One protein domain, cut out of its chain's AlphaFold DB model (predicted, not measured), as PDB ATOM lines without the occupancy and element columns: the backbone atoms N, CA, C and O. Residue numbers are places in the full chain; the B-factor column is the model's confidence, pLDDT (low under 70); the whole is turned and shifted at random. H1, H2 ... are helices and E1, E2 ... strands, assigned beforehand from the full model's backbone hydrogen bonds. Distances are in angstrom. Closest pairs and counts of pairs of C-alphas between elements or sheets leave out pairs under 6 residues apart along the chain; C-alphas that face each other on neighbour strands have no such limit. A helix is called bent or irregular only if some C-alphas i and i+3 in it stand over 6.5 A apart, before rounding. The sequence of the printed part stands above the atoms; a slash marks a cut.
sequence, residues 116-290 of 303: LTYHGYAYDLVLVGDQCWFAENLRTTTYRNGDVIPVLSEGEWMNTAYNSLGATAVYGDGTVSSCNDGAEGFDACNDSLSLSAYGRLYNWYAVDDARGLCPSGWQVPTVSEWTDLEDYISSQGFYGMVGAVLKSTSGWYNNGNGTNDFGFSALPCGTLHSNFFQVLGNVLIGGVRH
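What this domain is: This is residues 116 to 290 of the 303 residues of a protein of Flavobacteriales bacterium (UniProt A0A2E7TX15). This rounded body has little regular structure: loops make most of it, with a three-strand meander, E1 E2 E3, each strand antiparallel to the one before, and the long helix H4 packed on its E2 and E3. The small hairpin E4 E5 lies away from that sheet. The printed part has 175 residues, 58 in named elements, mixed, in the order E1 E2 E3 H1 H2 H3 H4 H5 E4 E5. It is compact, radius of gyration of the C-alphas 16.1 A, spanning 47 by 37 by 29 A.

How they stand to each other: E2, residues 121 to 128, forms antiparallel hairpins with E1, residues 116 to 118 (N 116 to O 123, 2.8 A), and E3, residues 131 to 134 (N 126 to O 133, 2.9 A). H4, residues 223 to 238, irregular with C-alphas 235 and 238 7.0 A apart, is on this sheet; its closest C-alphas there are Leu 229 and Val 128, 7.1 A.

Where its parts are: E1 begins at C-alpha 116 (190.506, 159.554, 180.599). H4 is 19.4 A long.

The domain as a whole: The printed part has no cut; 29 printed residues have a pLDDT under 70, among them residues 269 to 290.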
ATOM      1  N   LEU A 116     190.123 159.564 182.008       90.38
ATOM      2  CA  LEU A 116     190.506 159.554 180.599       90.38
ATOM      3  C   LEU A 116     191.794 158.762 180.398       90.38
ATOM      4  O   LEU A 116     192.834 159.083 180.968       90.38
ATOM      5  N   THR A 117     191.773 157.767 179.510       93.38
ATOM      6  CA  THR A 117     193.001 157.055 179.131       93.38
ATOM      7  C   THR A 117     193.741 157.789 178.015       93.38
ATOM      8  O   THR A 117     193.232 157.932 176.904       93.38
ATOM      9  N   TYR A 118     194.985 158.194 178.275       91.12
ATOM     10  CA  TYR A 118     195.854 158.836 177.292       91.12
ATOM     11  C   TYR A 118     197.284 158.286 177.358       91.12
ATOM     12  O   TYR A 118     197.888 158.189 178.423       91.12
ATOM     13  N   HIS A 119     197.822 157.873 176.203       89.19
ATOM     14  CA  HIS A 119     199.132 157.211 176.081       89.19
ATOM     15  C   HIS A 119     199.363 156.056 177.079       89.19
ATOM     16  O   HIS A 119     200.467 155.860 177.581       89.19
ATOM     17  N   GLY A 120     198.319 155.259 177.334       88.62
ATOM     18  CA  GLY A 120     198.394 154.068 178.187       88.62
ATOM     19  C   GLY A 120     198.333 154.346 179.691       88.62
ATOM     20  O   GLY A 120     198.529 153.419 180.473       88.62
ATOM     21  N   TYR A 121     198.053 155.586 180.091       89.81
ATOM     22  CA  TYR A 121     197.827 155.973 181.478       89.81
ATOM     23  C   TYR A 121     196.406 156.527 181.637       89.81
ATOM     24  O   TYR A 121     195.947 157.279 180.775       89.81
ATOM     25  N   ALA A 122     195.707 156.126 182.699       92.94
ATOM     26  CA  ALA A 122     194.378 156.629 183.032       92.94
ATOM     27  C   ALA A 122     194.524 157.827 183.972       92.94
ATOM     28  O   ALA A 122     195.109 157.683 185.039       92.94
ATOM     29  N   TYR A 123     194.038 158.984 183.535       90.12
ATOM     30  CA  TYR A 123     194.048 160.235 184.286       90.12
ATOM     31  C   TYR A 123     192.678 160.453 184.907       90.12
ATOM     32  O   TYR A 123     191.679 160.398 184.188       90.12
ATOM     33  N   ASP A 124     192.635 160.743 186.200       90.88
ATOM     34  CA  ASP A 124     191.391 161.138 186.857       90.88
ATOM     35  C   ASP A 124     190.940 162.522 186.367       90.88
ATOM     36  O   ASP A 124     191.757 163.418 186.112       90.88
ATOM     37  N   LEU A 125     189.627 162.689 186.218       89.44
ATOM     38  CA  LEU A 125     188.988 163.925 185.778       89.44
ATOM     39  C   LEU A 125     188.207 164.573 186.916       89.44
ATOM     40  O   LEU A 125     187.656 163.901 187.786       89.44
ATOM     41  N   VAL A 126     188.123 165.898 186.876       90.44
ATOM     42  CA  VAL A 126     187.364 166.684 187.843       90.44
ATOM     43  C   VAL A 126     186.612 167.811 187.148       90.44
ATOM     44  O   VAL A 126     187.188 168.598 186.397       90.44
ATOM     45  N   LEU A 127     185.308 167.881 187.405       88.81
ATOM     46  CA  LEU A 127     184.451 168.963 186.940       88.81
ATOM     47  C   LEU A 127     184.470 170.089 187.976       88.81
ATOM     48  O   LEU A 127     184.081 169.881 189.125       88.81
ATOM     49  N   VAL A 128     184.903 171.282 187.573       88.81
ATOM     50  CA  VAL A 128     184.841 172.488 188.403       88.81
ATOM     51  C   VAL A 128     184.169 173.592 187.597       88.81
ATOM     52  O   VAL A 128     184.710 174.052 186.593       88.81
ATOM     53  N   GLY A 129     182.968 173.990 188.021       87.62
ATOM     54  CA  GLY A 129     182.100 174.845 187.212       87.62
ATOM     55  C   GLY A 129     181.781 174.179 185.879       87.62
ATOM     56  O   GLY A 129     181.440 172.999 185.843       87.62
ATOM     57  N   ASP A 130     181.970 174.920 184.791       86.31
ATOM     58  CA  ASP A 130     181.764 174.434 183.424       86.31
ATOM     59  C   ASP A 130     183.075 173.947 182.781       86.31
ATOM     60  O   ASP A 130     183.218 173.906 181.561       86.31
ATOM     61  N   GLN A 131     184.081 173.574 183.570       87.69
ATOM     62  CA  GLN A 131     185.380 173.149 183.055       87.69
ATOM     63  C   GLN A 131     185.749 171.773 183.591       87.69
ATOM     64  O   GLN A 131     185.696 171.522 184.795       87.69
ATOM     65  N   CYS A 132     186.172 170.894 182.687       90.38
ATOM     66  CA  CYS A 132     186.688 169.590 183.052       90.38
ATOM     67  C   CYS A 132     188.208 169.620 183.049       90.38
ATOM     68  O   CYS A 132     188.826 169.960 182.039       90.38
ATOM     69  N   TRP A 133     188.805 169.245 184.169       91.06
ATOM     70  CA  TRP A 133     190.239 169.301 184.402       91.06
ATOM     71  C   TRP A 133     190.791 167.903 184.635       91.06
ATOM     72  O   TRP A 133     190.106 167.031 185.164       91.06
ATOM     73  N   PHE A 134     192.055 167.692 184.288       90.00
ATOM     74  CA  PHE A 134     192.797 166.564 184.844       90.00
ATOM     75  C   PHE A 134     193.062 166.839 186.329       90.00
ATOM     76  O   PHE A 134     193.574 167.904 186.675       90.00
ATOM     77  N   ALA A 135     192.780 165.865 187.191       87.75
ATOM     78  CA  ALA A 135     193.082 165.929 188.623       87.75
ATOM     79  C   ALA A 135     194.564 165.631 188.937       87.75
ATOM     80  O   ALA A 135     194.994 165.656 190.090       87.75
ATOM     81  N   GLU A 136     195.365 165.340 187.910       84.56
ATOM     82  CA  GLU A 136     196.787 165.046 188.034       84.56
ATOM     83  C   GLU A 136     197.603 165.577 186.844       84.56
ATOM     84  O   GLU A 136     197.083 165.919 185.780       84.56
ATOM     85  N   ASN A 137     198.923 165.643 187.025       85.50
ATOM     86  CA  ASN A 137     199.844 166.135 186.004       85.50
ATOM     87  C   ASN A 137     200.019 165.146 184.846       85.50
ATOM     88  O   ASN A 137     200.106 163.929 185.034       85.50
ATOM     89  N   LEU A 138     200.191 165.692 183.641       87.69
ATOM     90  CA  LEU A 138     200.468 164.912 182.441       87.69
ATOM     91  C   LEU A 138     201.785 164.115 182.549       87.69
ATOM     92  O   LEU A 138     202.787 164.579 183.101       87.69
ATOM     93  N   ARG A 139     201.797 162.906 181.973       89.19
ATOM     94  CA  ARG A 139     202.953 161.986 181.979       89.19
ATOM     95  C   ARG A 139     203.439 161.607 180.579       89.19
ATOM     96  O   ARG A 139     204.273 160.710 180.437       89.19
ATOM     97  N   THR A 140     202.924 162.268 179.541       89.62
ATOM     98  CA  THR A 140     203.212 161.920 178.146       89.62
ATOM     99  C   THR A 140     204.683 162.116 177.777       89.62
ATOM    100  O   THR A 140     205.322 163.099 178.151       89.62
ATOM    101  N   THR A 141     205.217 161.186 176.995       92.56
ATOM    102  CA  THR A 141     206.541 161.289 176.361       92.56
ATOM    103  C   THR A 141     206.445 161.647 174.881       92.56
ATOM    104  O   THR A 141     207.463 161.716 174.195       92.56
ATOM    105  N   THR A 142     205.230 161.830 174.370       94.31
ATOM    106  CA  THR A 142     204.943 162.101 172.962       94.31
ATOM    107  C   THR A 142     203.936 163.235 172.828       94.31
ATOM    108  O   THR A 142     203.037 163.377 173.657       94.31
ATOM    109  N   TYR A 143     204.058 164.020 171.766       94.19
ATOM    110  CA  TYR A 143     203.008 164.943 171.352       94.19
ATOM    111  C   TYR A 143     201.772 164.179 170.858       94.19
ATOM    112  O   TYR A 143     201.832 162.979 170.574       94.19
ATOM    113  N   ARG A 144     200.653 164.887 170.669       91.38
ATOM    114  CA  ARG A 144     199.388 164.328 170.159       91.38
ATOM    115  C   ARG A 144     199.550 163.602 168.822       91.38
ATOM    116  O   ARG A 144     198.843 162.632 168.569       91.38
ATOM    117  N   ASN A 145     200.471 164.055 167.970       92.38
ATOM    118  CA  ASN A 145     200.760 163.430 166.676       92.38
ATOM    119  C   ASN A 145     201.651 162.170 166.772       92.38
ATOM    120  O   ASN A 145     201.909 161.542 165.748       92.38
ATOM    121  N   GLY A 146     202.115 161.804 167.971       92.75
ATOM    122  CA  GLY A 146     202.976 160.650 168.228       92.75
ATOM    123  C   GLY A 146     204.480 160.937 168.189       92.75
ATOM    124  O   GLY A 146     205.263 160.044 168.513       92.75
ATOM    125  N   ASP A 147     204.906 162.155 167.841       95.50
ATOM    126  CA  ASP A 147     206.322 162.526 167.883       95.50
ATOM    127  C   ASP A 147     206.842 162.494 169.321       95.50
ATOM    128  O   ASP A 147     206.199 163.001 170.238       95.50
ATOM    129  N   VAL A 148     208.041 161.947 169.520       96.00
ATOM    130  CA  VAL A 148     208.692 161.917 170.834       96.00
ATOM    131  C   VAL A 148     209.072 163.330 171.271       96.00
ATOM    132  O   VAL A 148     209.628 164.103 170.488       96.00
ATOM    133  N   ILE A 149     208.814 163.640 172.541       91.38
ATOM    134  CA  ILE A 149     209.307 164.842 173.211       91.38
ATOM    135  C   ILE A 149     210.723 164.530 173.722       91.38
ATOM    136  O   ILE A 149     210.882 163.621 174.540       91.38
ATOM    137  N   PRO A 150     211.764 165.232 173.244       90.94
ATOM    138  CA  PRO A 150     213.136 165.027 173.695       90.94
ATOM    139  C   PRO A 150     213.314 165.175 175.211       90.94
ATOM    140  O   PRO A 150     212.680 166.013 175.849       90.94
ATOM    141  N   VAL A 151     214.252 164.409 175.766       86.31
ATOM    142  CA  VAL A 151     214.822 164.657 177.095       86.31
ATOM    143  C   VAL A 151     216.155 165.358 176.880       86.31
ATOM    144  O   VAL A 151     217.012 164.829 176.172       86.31
ATOM    145  N   LEU A 152     216.309 166.556 177.439       80.06
ATOM    146  CA  LEU A 152     217.525 167.359 177.313       80.06
ATOM    147  C   LEU A 152     218.312 167.314 178.621       80.06
ATOM    148  O   LEU A 152     217.721 167.320 179.697       80.06
ATOM    149  N   SER A 153     219.638 167.304 178.527       76.81
ATOM    150  CA  SER A 153     220.516 167.532 179.677       76.81
ATOM    151  C   SER A 153     220.462 168.987 180.154       76.81
ATOM    152  O   SER A 153     220.018 169.878 179.433       76.81
ATOM    153  N   GLU A 154     220.990 169.257 181.348       71.12
ATOM    154  CA  GLU A 154     220.890 170.569 181.996       71.12
ATOM    155  C   GLU A 154     221.568 171.643 181.137       71.12
ATOM    156  O   GLU A 154     221.026 172.722 180.900       71.12
ATOM    157  N   GLY A 155     222.724 171.296 180.564       70.62
ATOM    158  CA  GLY A 155     223.444 172.164 179.639       70.62
ATOM    159  C   GLY A 155     222.696 172.419 178.330       70.62
ATOM    160  O   GLY A 155     222.808 173.512 177.779       70.62
ATOM    161  N   GLU A 156     221.930 171.448 177.828       77.38
ATOM    162  CA  GLU A 156     221.103 171.607 176.626       77.38
ATOM    163  C   GLU A 156     219.856 172.441 176.924       77.38
ATOM    164  O   GLU A 156     219.538 173.347 176.163       77.38
ATOM    165  N   TRP A 157     219.207 172.215 178.064       71.62
ATOM    166  CA  TRP A 157     218.033 172.969 178.500       71.62
ATOM    167  C   TRP A 157     218.336 174.455 178.735       71.62
ATOM    168  O   TRP A 157     217.470 175.305 178.562       71.62
ATOM    169  N   MET A 158     219.569 174.792 179.122       66.31
ATOM    170  CA  MET A 158     220.016 176.180 179.294       66.31
ATOM    171  C   MET A 158     220.548 176.824 178.004       66.31
ATOM    172  O   MET A 158     220.818 178.029 177.975       66.31
ATOM    173  N   ASN A 159     220.744 176.050 176.936       71.38
ATOM    174  CA  ASN A 159     221.378 176.531 175.717       71.38
ATOM    175  C   ASN A 159     220.360 177.199 174.786       71.38
ATOM    176  O   ASN A 159     219.393 176.589 174.342       71.38
ATOM    177  N   THR A 160     220.633 178.441 174.384       65.50
ATOM    178  CA  THR A 160     219.740 179.227 173.519       65.50
ATOM    179  C   THR A 160     219.447 178.595 172.157       65.50
ATOM    180  O   THR A 160     218.408 178.888 171.582       65.50
ATOM    181  N   ALA A 161     220.333 177.743 171.630       70.44
ATOM    182  CA  ALA A 161     220.090 177.004 170.389       70.44
ATOM    183  C   ALA A 161     219.058 175.874 170.559       70.44
ATOM    184  O   ALA A 161     218.442 175.464 169.581       70.44
ATOM    185  N   TYR A 162     218.879 175.384 171.787       65.50
ATOM    186  CA  TYR A 162     217.932 174.330 172.156       65.50
ATOM    187  C   TYR A 162     216.705 174.882 172.893       65.50
ATOM    188  O   TYR A 162     215.679 174.208 172.947       65.50
ATOM    189  N   ASN A 163     216.739 176.152 173.317       68.81
ATOM    190  CA  ASN A 163     215.583 176.964 173.717       68.81
ATOM    191  C   ASN A 163     214.658 177.281 172.524       68.81
ATOM    192  O   ASN A 163     214.183 178.395 172.358       68.81
ATOM    193  N   SER A 164     214.442 176.332 171.630       78.69
ATOM    194  CA  SER A 164     213.345 176.327 170.665       78.69
ATOM    195  C   SER A 164     212.828 174.907 170.437       78.69
ATOM    196  O   SER A 164     212.027 174.679 169.535       78.69
ATOM    197  N   LEU A 165     213.333 173.936 171.204       84.69
ATOM    198  CA  LEU A 165     212.926 172.544 171.167       84.69
ATOM    199  C   LEU A 165     212.104 172.263 172.415       84.69
ATOM    200  O   LEU A 165     212.542 172.522 173.539       84.69
ATOM    201  N   GLY A 166     210.910 171.716 172.215       85.81
ATOM    202  CA  GLY A 166     210.145 171.180 173.326       85.81
ATOM    203  C   GLY A 166     210.904 170.042 174.000       85.81
ATOM    204  O   GLY A 166     211.547 169.239 173.324       85.81
ATOM    205  N   ALA A 167     210.858 170.004 175.325       85.81
ATOM    206  CA  ALA A 167     211.571 169.030 176.129       85.81
ATOM    207  C   ALA A 167     210.753 168.606 177.348       85.81
ATOM    208  O   ALA A 167     209.927 169.370 177.856       85.81
ATOM    209  N   THR A 168     211.019 167.390 177.823       86.25
ATOM    210  CA  THR A 168     210.442 166.841 179.049       86.25
ATOM    211  C   THR A 168     211.517 166.275 179.968       86.25
ATOM    212  O   THR A 168     212.580 165.862 179.508       86.25
ATOM    213  N   ALA A 169     211.229 166.249 181.265       83.81
ATOM    214  CA  ALA A 169     212.093 165.679 182.288       83.81
ATOM    215  C   ALA A 169     211.271 165.084 183.437       83.81
ATOM    216  O   ALA A 169     210.081 165.383 183.592       83.81
ATOM    217  N   VAL A 170     211.915 164.252 184.250       84.88
ATOM    218  CA  VAL A 170     211.374 163.768 185.522       84.88
ATOM    219  C   VAL A 170     212.166 164.406 186.655       84.88
ATOM    220  O   VAL A 170     213.390 164.468 186.623       84.88
ATOM    221  N   TYR A 171     211.482 164.901 187.683       79.12
ATOM    222  CA  TYR A 171     212.192 165.456 188.830       79.12
ATOM    223  C   TYR A 171     213.062 164.379 189.500       79.12
ATOM    224  O   TYR A 171     212.596 163.267 189.731       79.12
ATOM    225  N   GLY A 172     214.329 164.696 189.774       80.06
ATOM    226  CA  GLY A 172     215.284 163.734 190.338       80.06
ATOM    227  C   GLY A 172     216.024 162.856 189.319       80.06
ATOM    228  O   GLY A 172     216.957 162.165 189.709       80.06
ATOM    229  N   ASP A 173     215.711 162.924 188.019       83.56
ATOM    230  CA  ASP A 173     216.393 162.111 186.990       83.56
ATOM    231  C   ASP A 173     217.813 162.595 186.625       83.56
ATOM    232  O   ASP A 173     218.532 161.943 185.868       83.56
ATOM    233  N   GLY A 174     218.226 163.745 187.166       76.62
ATOM    234  CA  GLY A 174     219.529 164.363 186.917       76.62
ATOM    235  C   GLY A 174     219.657 165.069 185.562       76.62
ATOM    236  O   GLY A 174     220.763 165.473 185.205       76.62
ATOM    237  N   THR A 175     218.566 165.230 184.806       71.19
ATOM    238  CA  THR A 175     218.580 165.837 183.467       71.19
ATOM    239  C   THR A 175     218.439 167.352 183.488       71.19
ATOM    240  O   THR A 175     219.054 167.994 182.658       71.19
ATOM    241  N   VAL A 176     217.688 167.949 184.419       63.22
ATOM    242  CA  VAL A 176     217.316 169.383 184.346       63.22
ATOM    243  C   VAL A 176     217.736 170.243 185.532       63.22
ATOM    244  O   VAL A 176     217.700 171.465 185.425       63.22
ATOM    245  N   SER A 177     218.120 169.649 186.662       64.69
ATOM    246  CA  SER A 177     218.721 170.379 187.787       64.69
ATOM    247  C   SER A 177     219.258 169.426 188.851       64.69
ATOM    248  O   SER A 177     218.845 168.265 188.933       64.69
ATOM    249  N   SER A 178     220.122 169.942 189.727       69.56
ATOM    250  CA  SER A 178     220.418 169.288 191.000       69.56
ATOM    251  C   SER A 178     219.138 169.156 191.830       69.56
ATOM    252  O   SER A 178     218.499 170.163 192.144       69.56
ATOM    253  N   CYS A 179     218.786 167.927 192.197       75.50
ATOM    254  CA  CYS A 179     217.595 167.667 192.990       75.50
ATOM    255  C   CYS A 179     217.738 168.164 194.436       75.50
ATOM    256  O   CYS A 179     218.808 168.065 195.040       75.50
ATOM    257  N   ASN A 180     216.638 168.673 194.986       75.44
ATOM    258  CA  ASN A 180     216.493 169.008 196.392       75.44
ATOM    259  C   ASN A 180     215.197 168.393 196.928       75.44
ATOM    260  O   ASN A 180     214.105 168.776 196.510       75.44
ATOM    261  N   ASP A 181     215.323 167.463 197.866       75.00
ATOM    262  CA  ASP A 181     214.164 166.812 198.456       75.00
ATOM    263  C   ASP A 181     213.482 167.724 199.485       75.00
ATOM    264  O   ASP A 181     213.984 167.957 200.586       75.00
ATOM    265  N   GLY A 182     212.338 168.276 199.083       71.50
ATOM    266  CA  GLY A 182     211.425 169.025 199.944       71.50
ATOM    267  C   GLY A 182     210.048 168.374 200.053       71.50
ATOM    268  O   GLY A 182     209.137 169.003 200.593       71.50
ATOM    269  N   ALA A 183     209.875 167.165 199.508       73.31
ATOM    270  CA  ALA A 183     208.592 166.485 199.525       73.31
ATOM    271  C   ALA A 183     208.332 165.860 200.897       73.31
ATOM    272  O   ALA A 183     209.205 165.267 201.530       73.31
ATOM    273  N   GLU A 184     207.094 165.973 201.365       74.19
ATOM    274  CA  GLU A 184     206.670 165.260 202.563       74.19
ATOM    275  C   GLU A 184     206.181 163.859 202.182       74.19
ATOM    276  O   GLU A 184     205.228 163.699 201.422       74.19
ATOM    277  N   GLY A 185     206.817 162.830 202.746       77.62
ATOM    278  CA  GLY A 185     206.337 161.447 202.673       77.62
ATOM    279  C   GLY A 185     207.009 160.552 201.629       77.62
ATOM    280  O   GLY A 185     206.761 159.346 201.652       77.62
ATOM    281  N   PHE A 186     207.882 161.079 200.769       83.81
ATOM    282  CA  PHE A 186     208.700 160.286 199.845       83.81
ATOM    283  C   PHE A 186     209.956 161.048 199.400       83.81
ATOM    284  O   PHE A 186     210.021 162.258 199.557       83.81
ATOM    285  N   ASP A 187     210.932 160.327 198.839       86.44
ATOM    286  CA  ASP A 187     212.159 160.905 198.280       86.44
ATOM    287  C   ASP A 187     211.882 161.483 196.885       86.44
ATOM    288  O   ASP A 187     211.780 160.730 195.910       86.44
ATOM    289  N   ALA A 188     211.758 162.809 196.775       81.44
ATOM    290  CA  ALA A 188     211.545 163.466 195.484       81.44
ATOM    291  C   ALA A 188     212.774 163.382 194.555       81.44
ATOM    292  O   ALA A 188     212.660 163.591 193.347       81.44
ATOM    293  N   CYS A 189     213.955 163.041 195.071       84.75
ATOM    294  CA  CYS A 189     215.134 162.798 194.241       84.75
ATOM    295  C   CYS A 189     215.177 161.397 193.642       84.75
ATOM    296  O   CYS A 189     216.049 161.116 192.818       84.75
ATOM    297  N   ASN A 190     214.215 160.545 193.984       89.19
ATOM    298  CA  ASN A 190     213.960 159.320 193.256       89.19
ATOM    299  C   ASN A 190     213.029 159.601 192.068       89.19
ATOM    300  O   ASN A 190     211.847 159.898 192.244       89.19
ATOM    301  N   ASP A 191     213.553 159.460 190.854       87.38
ATOM    302  CA  ASP A 191     212.833 159.702 189.601       87.38
ATOM    303  C   ASP A 191     211.553 158.862 189.474       87.38
ATOM    304  O   ASP A 191     210.505 159.369 189.076       87.38
ATOM    305  N   SER A 192     211.592 157.589 189.872       91.81
ATOM    306  CA  SER A 192     210.419 156.716 189.827       91.81
ATOM    307  C   SER A 192     209.317 157.169 190.788       91.81
ATOM    308  O   SER A 192     208.139 157.098 190.430       91.81
ATOM    309  N   LEU A 193     209.671 157.611 192.000       89.50
ATOM    310  CA  LEU A 193     208.693 158.119 192.970       89.50
ATOM    311  C   LEU A 193     208.136 159.472 192.517       89.50
ATOM    312  O   LEU A 193     206.921 159.667 192.522       89.50
ATOM    313  N   SER A 194     209.003 160.360 192.035       84.44
ATOM    314  CA  SER A 194     208.617 161.664 191.502       84.44
ATOM    315  C   SER A 194     207.717 161.571 190.278       84.44
ATOM    316  O   SER A 194     206.713 162.273 190.219       84.44
ATOM    317  N   LEU A 195     207.999 160.675 189.329       86.44
ATOM    318  CA  LEU A 195     207.118 160.446 188.182       86.44
ATOM    319  C   LEU A 195     205.739 159.946 188.623       86.44
ATOM    320  O   LEU A 195     204.725 160.351 188.057       86.44
ATOM    321  N   SER A 196     205.700 159.063 189.626       88.00
ATOM    322  CA  SER A 196     204.444 158.522 190.145       88.00
ATOM    323  C   SER A 196     203.602 159.581 190.852       88.00
ATOM    324  O   SER A 196     202.377 159.537 190.739       88.00
ATOM    325  N   ALA A 197     204.245 160.488 191.591       84.12
ATOM    326  CA  ALA A 197     203.578 161.510 192.387       84.12
ATOM    327  C   ALA A 197     203.246 162.766 191.573       84.12
ATOM    328  O   ALA A 197     202.128 163.255 191.634       84.12
ATOM    329  N   TYR A 198     204.201 163.286 190.804       80.12
ATOM    330  CA  TYR A 198     204.125 164.608 190.179       80.12
ATOM    331  C   TYR A 198     204.036 164.580 188.654       80.12
ATOM    332  O   TYR A 198     203.874 165.638 188.050       80.12
ATOM    333  N   GLY A 199     204.142 163.414 188.019       86.38
ATOM    334  CA  GLY A 199     204.165 163.308 186.565       86.38
ATOM    335  C   GLY A 199     205.452 163.866 185.951       86.38
ATOM    336  O   GLY A 199     206.545 163.680 186.490       86.38
ATOM    337  N   ARG A 200     205.337 164.496 184.777       86.31
ATOM    338  CA  ARG A 200     206.481 165.030 184.023       86.31
ATOM    339  C   ARG A 200     206.521 166.550 184.023       86.31
ATOM    340  O   ARG A 200     205.497 167.224 184.038       86.31
ATOM    341  N   LEU A 201     207.738 167.073 183.920       83.00
ATOM    342  CA  LEU A 201     207.997 168.482 183.653       83.00
ATOM    343  C   LEU A 201     208.081 168.705 182.144       83.00
ATOM    344  O   LEU A 201     208.614 167.862 181.418       83.00
ATOM    345  N   TYR A 202     207.599 169.859 181.688       83.81
ATOM    346  CA  TYR A 202     207.667 170.299 180.295       83.81
ATOM    347  C   TYR A 202     208.202 171.728 180.246       83.81
ATOM    348  O   TYR A 202     207.848 172.554 181.089       83.81
ATOM    349  N   ASN A 203     209.056 172.039 179.271       81.38
ATOM    350  CA  ASN A 203     209.417 173.432 179.013       81.38
ATOM    351  C   ASN A 203     208.303 174.165 178.251       81.38
ATOM    352  O   ASN A 203     207.400 173.553 177.680       81.38
ATOM    353  N   TRP A 204     208.412 175.496 178.191       80.88
ATOM    354  CA  TRP A 204     207.473 176.332 177.442       80.88
ATOM    355  C   TRP A 204     207.331 175.897 175.975       80.88
ATOM    356  O   TRP A 204     206.224 175.852 175.459       80.88
ATOM    357  N   TYR A 205     208.429 175.508 175.318       85.06
ATOM    358  CA  TYR A 205     208.402 175.090 173.912       85.06
ATOM    359  C   TYR A 205     207.611 173.806 173.669       85.06
ATOM    360  O   TYR A 205     207.065 173.657 172.588       85.06
ATOM    361  N   ALA A 206     207.554 172.883 174.634       85.81
ATOM    362  CA  ALA A 206     206.710 171.695 174.539       85.81
ATOM    363  C   ALA A 206     205.235 172.041 174.781       85.81
ATOM    364  O   ALA A 206     204.360 171.479 174.130       85.81
ATOM    365  N   VAL A 207     204.973 172.967 175.706       85.19
ATOM    366  CA  VAL A 207     203.622 173.437 176.041       85.19
ATOM    367  C   VAL A 207     202.982 174.212 174.884       85.19
ATOM    368  O   VAL A 207     201.827 173.958 174.555       85.19
ATOM    369  N   ASP A 208     203.741 175.103 174.246       83.69
ATOM    370  CA  ASP A 208     203.315 175.973 173.137       83.69
ATOM    371  C   ASP A 208     203.576 175.347 171.746       83.69
ATOM    372  O   ASP A 208     203.575 176.023 170.716       83.69
ATOM    373  N   ASP A 209     203.842 174.038 171.684       89.94
ATOM    374  CA  ASP A 209     204.079 173.344 170.418       89.94
ATOM    375  C   ASP A 209     202.759 173.103 169.668       89.94
ATOM    376  O   ASP A 209     201.798 172.558 170.216       89.94
ATOM    377  N   ALA A 210     202.729 173.409 168.368       91.81
ATOM    378  CA  ALA A 210     201.557 173.197 167.514       91.81
ATOM    379  C   ALA A 210     201.110 171.723 167.421       91.81
ATOM    380  O   ALA A 210     199.967 171.447 167.054       91.81
ATOM    381  N   ARG A 211     201.990 170.766 167.739       93.12
ATOM    382  CA  ARG A 211     201.649 169.337 167.808       93.12
ATOM    383  C   ARG A 211     200.810 168.996 169.040       93.12
ATOM    384  O   ARG A 211     200.117 167.985 168.997       93.12
ATOM    385  N   GLY A 212     200.840 169.824 170.087       90.12
ATOM    386  CA  GLY A 212     200.019 169.720 171.294       90.12
ATOM    387  C   GLY A 212     200.405 168.580 172.246       90.12
ATOM    388  O   GLY A 212     200.754 167.480 171.821       90.12
ATOM    389  N   LEU A 213     200.302 168.834 173.556       89.31
ATOM    390  CA  LEU A 213     200.572 167.842 174.611       89.31
ATOM    391  C   LEU A 213     199.341 167.028 175.020       89.31
ATOM    392  O   LEU A 213     199.464 165.865 175.389       89.31
ATOM    393  N   CYS A 214     198.162 167.646 175.000       90.19
ATOM    394  CA  CYS A 214     196.932 167.038 175.500       90.19
ATOM    395  C   CYS A 214     196.234 166.189 174.418       90.19
ATOM    396  O   CYS A 214     196.451 166.439 173.227       90.19
ATOM    397  N   PRO A 215     195.351 165.245 174.791       89.62
ATOM    398  CA  PRO A 215     194.497 164.506 173.856       89.62
ATOM    399  C   PRO A 215     193.644 165.411 172.951       89.62
ATOM    400  O   PRO A 215     193.477 166.602 173.205       89.62
ATOM    401  N   SER A 216     193.058 164.847 171.891       86.19
ATOM    402  CA  SER A 216     192.075 165.580 171.078       86.19
ATOM    403  C   SER A 216     190.875 166.005 171.931       86.19
ATOM    404  O   SER A 216     190.383 165.210 172.726       86.19
ATOM    405  N   GLY A 217     190.414 167.247 171.773       83.00
ATOM    406  CA  GLY A 217     189.356 167.830 172.612       83.00
ATOM    407  C   GLY A 217     189.831 168.373 173.965       83.00
ATOM    408  O   GLY A 217     189.035 168.981 174.669       83.00
ATOM    409  N   TRP A 218     191.113 168.204 174.297       88.44
ATOM    410  CA  TRP A 218     191.749 168.741 175.499       88.44
ATOM    411  C   TRP A 218     192.864 169.716 175.121       88.44
ATOM    412  O   TRP A 218     193.505 169.570 174.070       88.44
ATOM    413  N   GLN A 219     193.138 170.688 175.985       87.50
ATOM    414  CA  GLN A 219     194.213 171.657 175.773       87.50
ATOM    415  C   GLN A 219     194.964 171.987 177.055       87.50
ATOM    416  O   GLN A 219     194.478 171.729 178.152       87.50
ATOM    417  N   VAL A 220     196.164 172.554 176.910       87.69
ATOM    418  CA  VAL A 220     196.852 173.145 178.057       87.69
ATOM    419  C   VAL A 220     196.070 174.400 178.466       87.69
ATOM    420  O   VAL A 220     195.784 175.215 177.586       87.69
ATOM    421  N   PRO A 221     195.729 174.568 179.754       86.44
ATOM    422  CA  PRO A 221     194.904 175.676 180.205       86.44
ATOM    423  C   PRO A 221     195.524 177.036 179.893       86.44
ATOM    424  O   PRO A 221     196.694 177.306 180.181       86.44
ATOM    425  N   THR A 222     194.705 177.913 179.333       85.94
ATOM    426  CA  THR A 222     195.018 179.315 179.083       85.94
ATOM    427  C   THR A 222     194.809 180.158 180.340       85.94
ATOM    428  O   THR A 222     194.162 179.748 181.301       85.94
ATOM    429  N   VAL A 223     195.322 181.392 180.331       85.25
ATOM    430  CA  VAL A 223     195.087 182.348 181.429       85.25
ATOM    431  C   VAL A 223     193.595 182.640 181.614       85.25
ATOM    432  O   VAL A 223     193.156 182.805 182.747       85.25
ATOM    433  N   SER A 224     192.814 182.672 180.526       89.62
ATOM    434  CA  SER A 224     191.360 182.854 180.608       89.62
ATOM    435  C   SER A 224     190.711 181.707 181.370       89.62
ATOM    436  O   SER A 224     189.974 181.957 182.307       89.62
ATOM    437  N   GLU A 225     191.063 180.461 181.052       87.88
ATOM    438  CA  GLU A 225     190.469 179.294 181.708       87.88
ATOM    439  C   GLU A 225     190.832 179.205 183.190       87.88
ATOM    440  O   GLU A 225     189.993 178.829 184.001       87.88
ATOM    441  N   TRP A 226     192.053 179.603 183.561       88.75
ATOM    442  CA  TRP A 226     192.422 179.770 184.969       88.75
ATOM    443  C   TRP A 226     191.625 180.876 185.663       88.75
ATOM    444  O   TRP A 226     191.314 180.747 186.844       88.75
ATOM    445  N   THR A 227     191.301 181.952 184.943       91.88
ATOM    446  CA  THR A 227     190.501 183.063 185.473       91.88
ATOM    447  C   THR A 227     189.055 182.617 185.682       91.88
ATOM    448  O   THR A 227     188.503 182.856 186.747       91.88
ATOM    449  N   ASP A 228     188.481 181.881 184.727       91.88
ATOM    450  CA  ASP A 228     187.132 181.315 184.832       91.88
ATOM    451  C   ASP A 228     187.021 180.347 186.027       91.88
ATOM    452  O   ASP A 228     186.057 180.407 186.792       91.88
ATOM    453  N   LEU A 229     188.046 179.512 186.250       91.06
ATOM    454  CA  LEU A 229     188.146 178.647 187.429       91.06
ATOM    455  C   LEU A 229     188.182 179.458 188.733       91.06
ATOM    456  O   LEU A 229     187.468 179.143 189.690       91.06
ATOM    457  N   GLU A 230     189.022 180.495 188.789       93.12
ATOM    458  CA  GLU A 230     189.162 181.364 189.962       93.12
ATOM    459  C   GLU A 230     187.856 182.099 190.283       93.12
ATOM    460  O   GLU A 230     187.438 182.138 191.446       93.12
ATOM    461  N   ASP A 231     187.196 182.640 189.262       93.62
ATOM    462  CA  ASP A 231     185.932 183.362 189.375       93.62
ATOM    463  C   ASP A 231     184.804 182.429 189.823       93.62
ATOM    464  O   ASP A 231     184.056 182.768 190.748       93.62
ATOM    465  N   TYR A 232     184.718 181.225 189.246       94.00
ATOM    466  CA  TYR A 232     183.754 180.214 189.670       94.00
ATOM    467  C   TYR A 232     183.938 179.873 191.151       94.00
ATOM    468  O   TYR A 232     182.999 180.012 191.934       94.00
ATOM    469  N   ILE A 233     185.149 179.508 191.576       92.88
ATOM    470  CA  ILE A 233     185.428 179.138 192.972       92.88
ATOM    471  C   ILE A 233     185.174 180.318 193.917       92.88
ATOM    472  O   ILE A 233     184.597 180.156 194.997       92.88
ATOM    473  N   SER A 234     185.544 181.529 193.502       95.56
ATOM    474  CA  SER A 234     185.266 182.748 194.259       95.56
ATOM    475  C   SER A 234     183.764 182.979 194.439       95.56
ATOM    476  O   SER A 234     183.335 183.340 195.539       95.56
ATOM    477  N   SER A 235     182.955 182.712 193.407       94.94
ATOM    478  CA  SER A 235     181.490 182.817 193.458       94.94
ATOM    479  C   SER A 235     180.842 181.815 194.423       94.94
ATOM    480  O   SER A 235     179.796 182.114 194.995       94.94
ATOM    481  N   GLN A 236     181.500 180.680 194.687       94.50
ATOM    482  CA  GLN A 236     181.075 179.683 195.680       94.50
ATOM    483  C   GLN A 236     181.401 180.089 197.131       94.50
ATOM    484  O   GLN A 236     181.164 179.325 198.064       94.50
ATOM    485  N   GLY A 237     181.935 181.298 197.349       95.44
ATOM    486  CA  GLY A 237     182.232 181.840 198.680       95.44
ATOM    487  C   GLY A 237     183.691 181.698 199.119       95.44
ATOM    488  O   GLY A 237     184.010 182.041 200.257       95.44
ATOM    489  N   PHE A 238     184.588 181.264 198.231       95.00
ATOM    490  CA  PHE A 238     186.016 181.077 198.518       95.00
ATOM    491  C   PHE A 238     186.901 182.215 197.992       95.00
ATOM    492  O   PHE A 238     188.086 182.017 197.707       95.00
ATOM    493  N   TYR A 239     186.350 183.425 197.869       94.38
ATOM    494  CA  TYR A 239     187.106 184.604 197.447       94.38
ATOM    495  C   TYR A 239     188.367 184.801 198.311       94.38
ATOM    496  O   TYR A 239     188.299 184.856 199.540       94.38
ATOM    497  N   GLY A 240     189.534 184.891 197.667       92.00
ATOM    498  CA  GLY A 240     190.836 184.994 198.340       92.00
ATOM    499  C   GLY A 240     191.360 183.692 198.968       92.00
ATOM    500  O   GLY A 240     192.452 183.690 199.534       92.00
ATOM    501  N   MET A 241     190.618 182.586 198.857       92.81
ATOM    502  CA  MET A 241     190.995 181.252 199.343       92.81
ATOM    503  C   MET A 241     191.109 180.212 198.219       92.81
ATOM    504  O   MET A 241     191.412 179.059 198.506       92.81
ATOM    505  N   VAL A 242     190.939 180.611 196.952       91.12
ATOM    506  CA  VAL A 242     190.956 179.731 195.766       91.12
ATOM    507  C   VAL A 242     192.157 178.780 195.767       91.12
ATOM    508  O   VAL A 242     192.008 177.566 195.657       91.12
ATOM    509  N   GLY A 243     193.360 179.310 196.003       87.88
ATOM    510  CA  GLY A 243     194.560 178.482 196.089       87.88
ATOM    511  C   GLY A 243     194.523 177.466 197.240       87.88
ATOM    512  O   GLY A 243     195.026 176.364 197.083       87.88
ATOM    513  N   ALA A 244     193.929 177.793 198.389       90.56
ATOM    514  CA  ALA A 244     193.842 176.869 199.523       90.56
ATOM    515  C   ALA A 244     192.861 175.715 199.260       90.56
ATOM    516  O   ALA A 244     193.134 174.587 199.663       90.56
ATOM    517  N   VAL A 245     191.760 175.980 198.555       94.06
ATOM    518  CA  VAL A 245     190.730 174.967 198.278       94.06
ATOM    519  C   VAL A 245     191.037 174.079 197.077       94.06
ATOM    520  O   VAL A 245     190.507 172.980 196.993       94.06
ATOM    521  N   LEU A 246     191.925 174.510 196.175       91.12
ATOM    522  CA  LEU A 246     192.406 173.691 195.054       91.12
ATOM    523  C   LEU A 246     193.583 172.780 195.421       91.12
ATOM    524  O   LEU A 246     193.812 171.759 194.774       91.12
ATOM    525  N   LYS A 247     194.363 173.163 196.433       89.00
ATOM    526  CA  LYS A 247     195.533 172.413 196.900       89.00
ATOM    527  C   LYS A 247     195.163 171.033 197.434       89.00
ATOM    528  O   LYS A 247     194.174 170.879 198.145       89.00
ATOM    529  N   SER A 248     196.037 170.060 197.181       88.56
ATOM    530  CA  SER A 248     195.991 168.745 197.814       88.56
ATOM    531  C   SER A 248     196.038 168.854 199.343       88.56
ATOM    532  O   SER A 248     196.648 169.759 199.921       88.56
ATOM    533  N   THR A 249     195.432 167.877 200.014       92.00
ATOM    534  CA  THR A 249     195.370 167.801 201.484       92.00
ATOM    535  C   THR A 249     196.686 167.367 202.137       92.00
ATOM    536  O   THR A 249     196.800 167.355 203.362       92.00
ATOM    537  N   SER A 250     197.691 167.008 201.337       87.31
ATOM    538  CA  SER A 250     199.011 166.567 201.791       87.31
ATOM    539  C   SER A 250     200.109 166.921 200.783       87.31
ATOM    540  O   SER A 250     199.824 167.268 199.633       87.31
ATOM    541  N   GLY A 251     201.366 166.820 201.224       79.81
ATOM    542  CA  GLY A 251     202.563 166.987 200.398       79.81
ATOM    543  C   GLY A 251     203.138 168.405 200.370       79.81
ATOM    544  O   GLY A 251     204.278 168.572 199.945       79.81
ATOM    545  N   TRP A 252     202.402 169.421 200.831       81.00
ATOM    546  CA  TRP A 252     202.864 170.809 200.828       81.00
ATOM    547  C   TRP A 252     203.743 171.129 202.038       81.00
ATOM    548  O   TRP A 252     203.340 170.958 203.187       81.00
ATOM    549  N   TYR A 253     204.908 171.712 201.762       75.19
ATOM    550  CA  TYR A 253     205.881 172.143 202.763       75.19
ATOM    551  C   TYR A 253     205.293 173.098 203.823       75.19
ATOM    552  O   TYR A 253     204.442 173.941 203.524       75.19
ATOM    553  N   ASN A 254     205.802 173.022 205.059       79.44
ATOM    554  CA  ASN A 254     205.487 173.929 206.176       79.44
ATOM    555  C   ASN A 254     203.995 173.997 206.563       79.44
ATOM    556  O   ASN A 254     203.491 175.065 206.913       79.44
ATOM    557  N   ASN A 255     203.292 172.860 206.560       79.94
ATOM    558  CA  ASN A 255     201.840 172.806 206.789       79.94
ATOM    559  C   ASN A 255     201.049 173.654 205.772       79.94
ATOM    560  O   ASN A 255     200.001 174.207 206.098       79.94
ATOM    561  N   GLY A 256     201.555 173.779 204.543       84.69
ATOM    562  CA  GLY A 256     200.936 174.559 203.469       84.69
ATOM    563  C   GLY A 256     199.813 173.838 202.718       84.69
ATOM    564  O   GLY A 256     199.457 174.290 201.623       84.69
ATOM    565  N   ASN A 257     199.323 172.719 203.264       88.25
ATOM    566  CA  ASN A 257     198.310 171.854 202.660       88.25
ATOM    567  C   ASN A 257     196.983 172.596 202.472       88.25
ATOM    568  O   ASN A 257     196.638 173.492 203.244       88.25
ATOM    569  N   GLY A 258     196.255 172.202 201.433       90.88
ATOM    570  CA  GLY A 258     194.915 172.690 201.149       90.88
ATOM    571  C   GLY A 258     193.814 171.836 201.752       90.88
ATOM    572  O   GLY A 258     194.064 170.880 202.488       90.88
ATOM    573  N   THR A 259     192.583 172.184 201.397       93.25
ATOM    574  CA  THR A 259     191.386 171.416 201.762       93.25
ATOM    575  C   THR A 259     190.881 170.528 200.627       93.25
ATOM    576  O   THR A 259     190.242 169.516 200.900       93.25
ATOM    577  N   ASN A 260     191.266 170.829 199.381       91.94
ATOM    578  CA  ASN A 260     190.850 170.110 198.177       91.94
ATOM    579  C   ASN A 260     189.322 170.028 197.993       91.94
ATOM    580  O   ASN A 260     188.804 169.007 197.543       91.94
ATOM    581  N   ASP A 261     188.592 171.089 198.347       93.50
ATOM    582  CA  ASP A 261     187.118 171.091 198.381       93.50
ATOM    583  C   ASP A 261     186.486 170.802 197.010       93.50
ATOM    584  O   ASP A 261     185.361 170.316 196.935       93.50
ATOM    585  N   PHE A 262     187.226 171.068 195.929       89.50
ATOM    586  CA  PHE A 262     186.785 170.876 194.547       89.50
ATOM    587  C   PHE A 262     187.376 169.626 193.880       89.50
ATOM    588  O   PHE A 262     187.194 169.448 192.685       89.50
ATOM    589  N   GLY A 263     188.123 168.779 194.600       88.12
ATOM    590  CA  GLY A 263     188.714 167.545 194.054       88.12
ATOM    591  C   GLY A 263     189.911 167.737 193.107       88.12
ATOM    592  O   GLY A 263     190.511 166.755 192.674       88.12
ATOM    593  N   PHE A 264     190.300 168.984 192.828       88.19
ATOM    594  CA  PHE A 264     191.364 169.355 191.888       88.19
ATOM    595  C   PHE A 264     192.752 168.796 192.230       88.19
ATOM    596  O   PHE A 264     193.561 168.534 191.349       88.19
ATOM    597  N   SER A 265     193.018 168.595 193.519       88.19
ATOM    598  CA  SER A 265     194.192 167.899 194.045       88.19
ATOM    599  C   SER A 265     195.529 168.520 193.626       88.19
ATOM    600  O   SER A 265     196.493 167.805 193.369       88.19
ATOM    601  N   ALA A 266     195.634 169.856 193.612       85.75
ATOM    602  CA  ALA A 266     196.869 170.525 193.208       85.75
ATOM    603  C   ALA A 266     198.057 170.145 194.094       85.75
ATOM    604  O   ALA A 266     198.125 170.506 195.272       85.75
ATOM    605  N   LEU A 267     199.011 169.444 193.487       81.56
ATOM    606  CA  LEU A 267     200.256 169.021 194.109       81.56
ATOM    607  C   LEU A 267     201.309 170.137 194.052       81.56
ATOM    608  O   LEU A 267     201.297 170.965 193.134       81.56
ATOM    609  N   PRO A 268     202.257 170.167 195.003       74.19
ATOM    610  CA  PRO A 268     203.349 171.127 194.972       74.19
ATOM    611  C   PRO A 268     204.278 170.831 193.786       74.19
ATOM    612  O   PRO A 268     205.110 169.934 193.828       74.19
ATOM    613  N   CYS A 269     204.148 171.614 192.720       62.31
ATOM    614  CA  CYS A 269     205.107 171.656 191.618       62.31
ATOM    615  C   CYS A 269     206.162 172.724 191.931       62.31
ATOM    616  O   CYS A 269     205.812 173.815 192.364       62.31
ATOM    617  N   GLY A 270     207.453 172.432 191.807       59.50
ATOM    618  CA  GLY A 270     208.498 173.332 192.291       59.50
ATOM    619  C   GLY A 270     208.560 174.748 191.709       59.50
ATOM    620  O   GLY A 270     208.058 175.023 190.632       59.50
ATOM    621  N   THR A 271     209.226 175.662 192.416       52.81
ATOM    622  CA  THR A 271     209.701 176.937 191.882       52.81
ATOM    623  C   THR A 271     211.090 176.767 191.274       52.81
ATOM    624  O   THR A 271     212.014 176.295 191.944       52.81
ATOM    625  N   LEU A 272     211.275 177.238 190.043       47.78
ATOM    626  CA  LEU A 272     212.600 177.455 189.475       47.78
ATOM    627  C   LEU A 272     213.122 178.825 189.948       47.78
ATOM    628  O   LEU A 272     212.662 179.859 189.467       47.78
ATOM    629  N   HIS A 273     214.070 178.859 190.887       40.75
ATOM    630  CA  HIS A 273     214.723 180.101 191.324       40.75
ATOM    631  C   HIS A 273     216.203 180.067 190.941       40.75
ATOM    632  O   HIS A 273     216.940 179.199 191.399       40.75
ATOM    633  N   SER A 274     216.639 181.009 190.093       35.41
ATOM    634  CA  SER A 274     218.055 181.271 189.768       35.41
ATOM    635  C   SER A 274     218.927 180.011 189.604       35.41
ATOM    636  O   SER A 274     219.976 179.904 190.238       35.41
ATOM    637  N   ASN A 275     218.504 179.098 188.718       41.59
ATOM    638  CA  ASN A 275     219.182 177.839 188.354       41.59
ATOM    639  C   ASN A 275     218.934 176.623 189.273       41.59
ATOM    640  O   ASN A 275     219.641 175.630 189.150       41.59
ATOM    641  N   PHE A 276     217.928 176.657 190.154       37.28
ATOM    642  CA  PHE A 276     217.530 175.495 190.960       37.28
ATOM    643  C   PHE A 276     216.023 175.257 190.897       37.28
ATOM    644  O   PHE A 276     215.238 176.182 191.109       37.28
ATOM    645  N   PHE A 277     215.625 174.010 190.643       43.81
ATOM    646  CA  PHE A 277     214.243 173.552 190.758       43.81
ATOM    647  C   PHE A 277     214.017 173.121 192.216       43.81
ATOM    648  O   PHE A 277     214.479 172.067 192.654       43.81
ATOM    649  N   GLN A 278     213.367 173.975 193.002       39.16
ATOM    650  CA  GLN A 278     212.989 173.673 194.385       39.16
ATOM    651  C   GLN A 278     211.511 173.326 194.427       39.16
ATOM    652  O   GLN A 278     210.718 174.128 193.965       39.16
ATOM    653  N   VAL A 279     211.106 172.191 194.993       41.09
ATOM    654  CA  VAL A 279     209.680 171.863 195.170       41.09
ATOM    655  C   VAL A 279     209.033 172.842 196.175       41.09
ATOM    656  O   VAL A 279     209.084 172.615 197.375       41.09
ATOM    657  N   LEU A 280     208.496 173.978 195.704       33.03
ATOM    658  CA  LEU A 280     207.895 175.051 196.517       33.03
ATOM    659  C   LEU A 280     206.484 175.497 196.070       33.03
ATOM    660  O   LEU A 280     205.914 176.394 196.688       33.03
ATOM    661  N   GLY A 281     205.882 174.845 195.072       32.72
ATOM    662  CA  GLY A 281     204.484 175.049 194.672       32.72
ATOM    663  C   GLY A 281     204.245 176.183 193.665       32.72
ATOM    664  O   GLY A 281     204.360 177.355 194.012       32.72
ATOM    665  N   ASN A 282     203.866 175.837 192.427       30.58
ATOM    666  CA  ASN A 282     202.588 176.171 191.775       30.58
ATOM    667  C   ASN A 282     202.500 175.639 190.322       30.58
ATOM    668  O   ASN A 282     203.490 175.598 189.599       30.58
ATOM    669  N   VAL A 283     201.249 175.349 189.933       35.28
ATOM    670  CA  VAL A 283     200.655 175.006 188.620       35.28
ATOM    671  C   VAL A 283     200.818 173.565 188.113       35.28
ATOM    672  O   VAL A 283     201.896 173.106 187.738       35.28
ATOM    673  N   LEU A 284     199.658 172.897 188.069       39.97
ATOM    674  CA  LEU A 284     199.362 171.679 187.325       39.97
ATOM    675  C   LEU A 284     199.419 171.958 185.818       39.97
ATOM    676  O   LEU A 284     198.752 172.871 185.333       39.97
ATOM    677  N   ILE A 285     200.138 171.122 185.071       47.16
ATOM    678  CA  ILE A 285     199.948 170.989 183.617       47.16
ATOM    679  C   ILE A 285     198.961 169.829 183.431       47.16
ATOM    680  O   ILE A 285     199.320 168.736 182.991       47.16
ATOM    681  N   GLY A 286     197.728 170.043 183.890       48.03
ATOM    682  CA  GLY A 286     196.586 169.181 183.604       48.03
ATOM    683  C   GLY A 286     195.844 169.749 182.401       48.03
ATOM    684  O   GLY A 286     195.706 170.965 182.301       48.03
ATOM    685  N   GLY A 287     195.419 168.908 181.456       53.12
ATOM    686  CA  GLY A 287     194.602 169.383 180.341       53.12
ATOM    687  C   GLY A 287     193.244 169.884 180.841       53.12
ATOM    688  O   GLY A 287     192.692 169.303 181.772       53.12
ATOM    689  N   VAL A 288     192.703 170.926 180.211       59.75
ATOM    690  CA  VAL A 288     191.329 171.400 180.426       59.75
ATOM    691  C   VAL A 288     190.486 171.168 179.175       59.75
ATOM    692  O   VAL A 288     190.981 171.242 178.041       59.75
ATOM    693  N   ARG A 289     189.209 170.857 179.390       51.78
ATOM    694  CA  ARG A 289     188.172 170.752 178.369       51.78
ATOM    695  C   ARG A 289     187.019 171.687 178.727       51.78
ATOM    696  O   ARG A 289     186.436 171.596 179.804       51.78
ATOM    697  N   HIS A 290     186.706 172.578 177.794       53.78
ATOM    698  CA  HIS A 290     185.584 173.515 177.854       53.78
ATOM    699  C   HIS A 290     184.382 172.930 177.087       53.78
ATOM    700  O   HIS A 290     184.601 172.077 176.213       53.78
TER     701      HIS A 290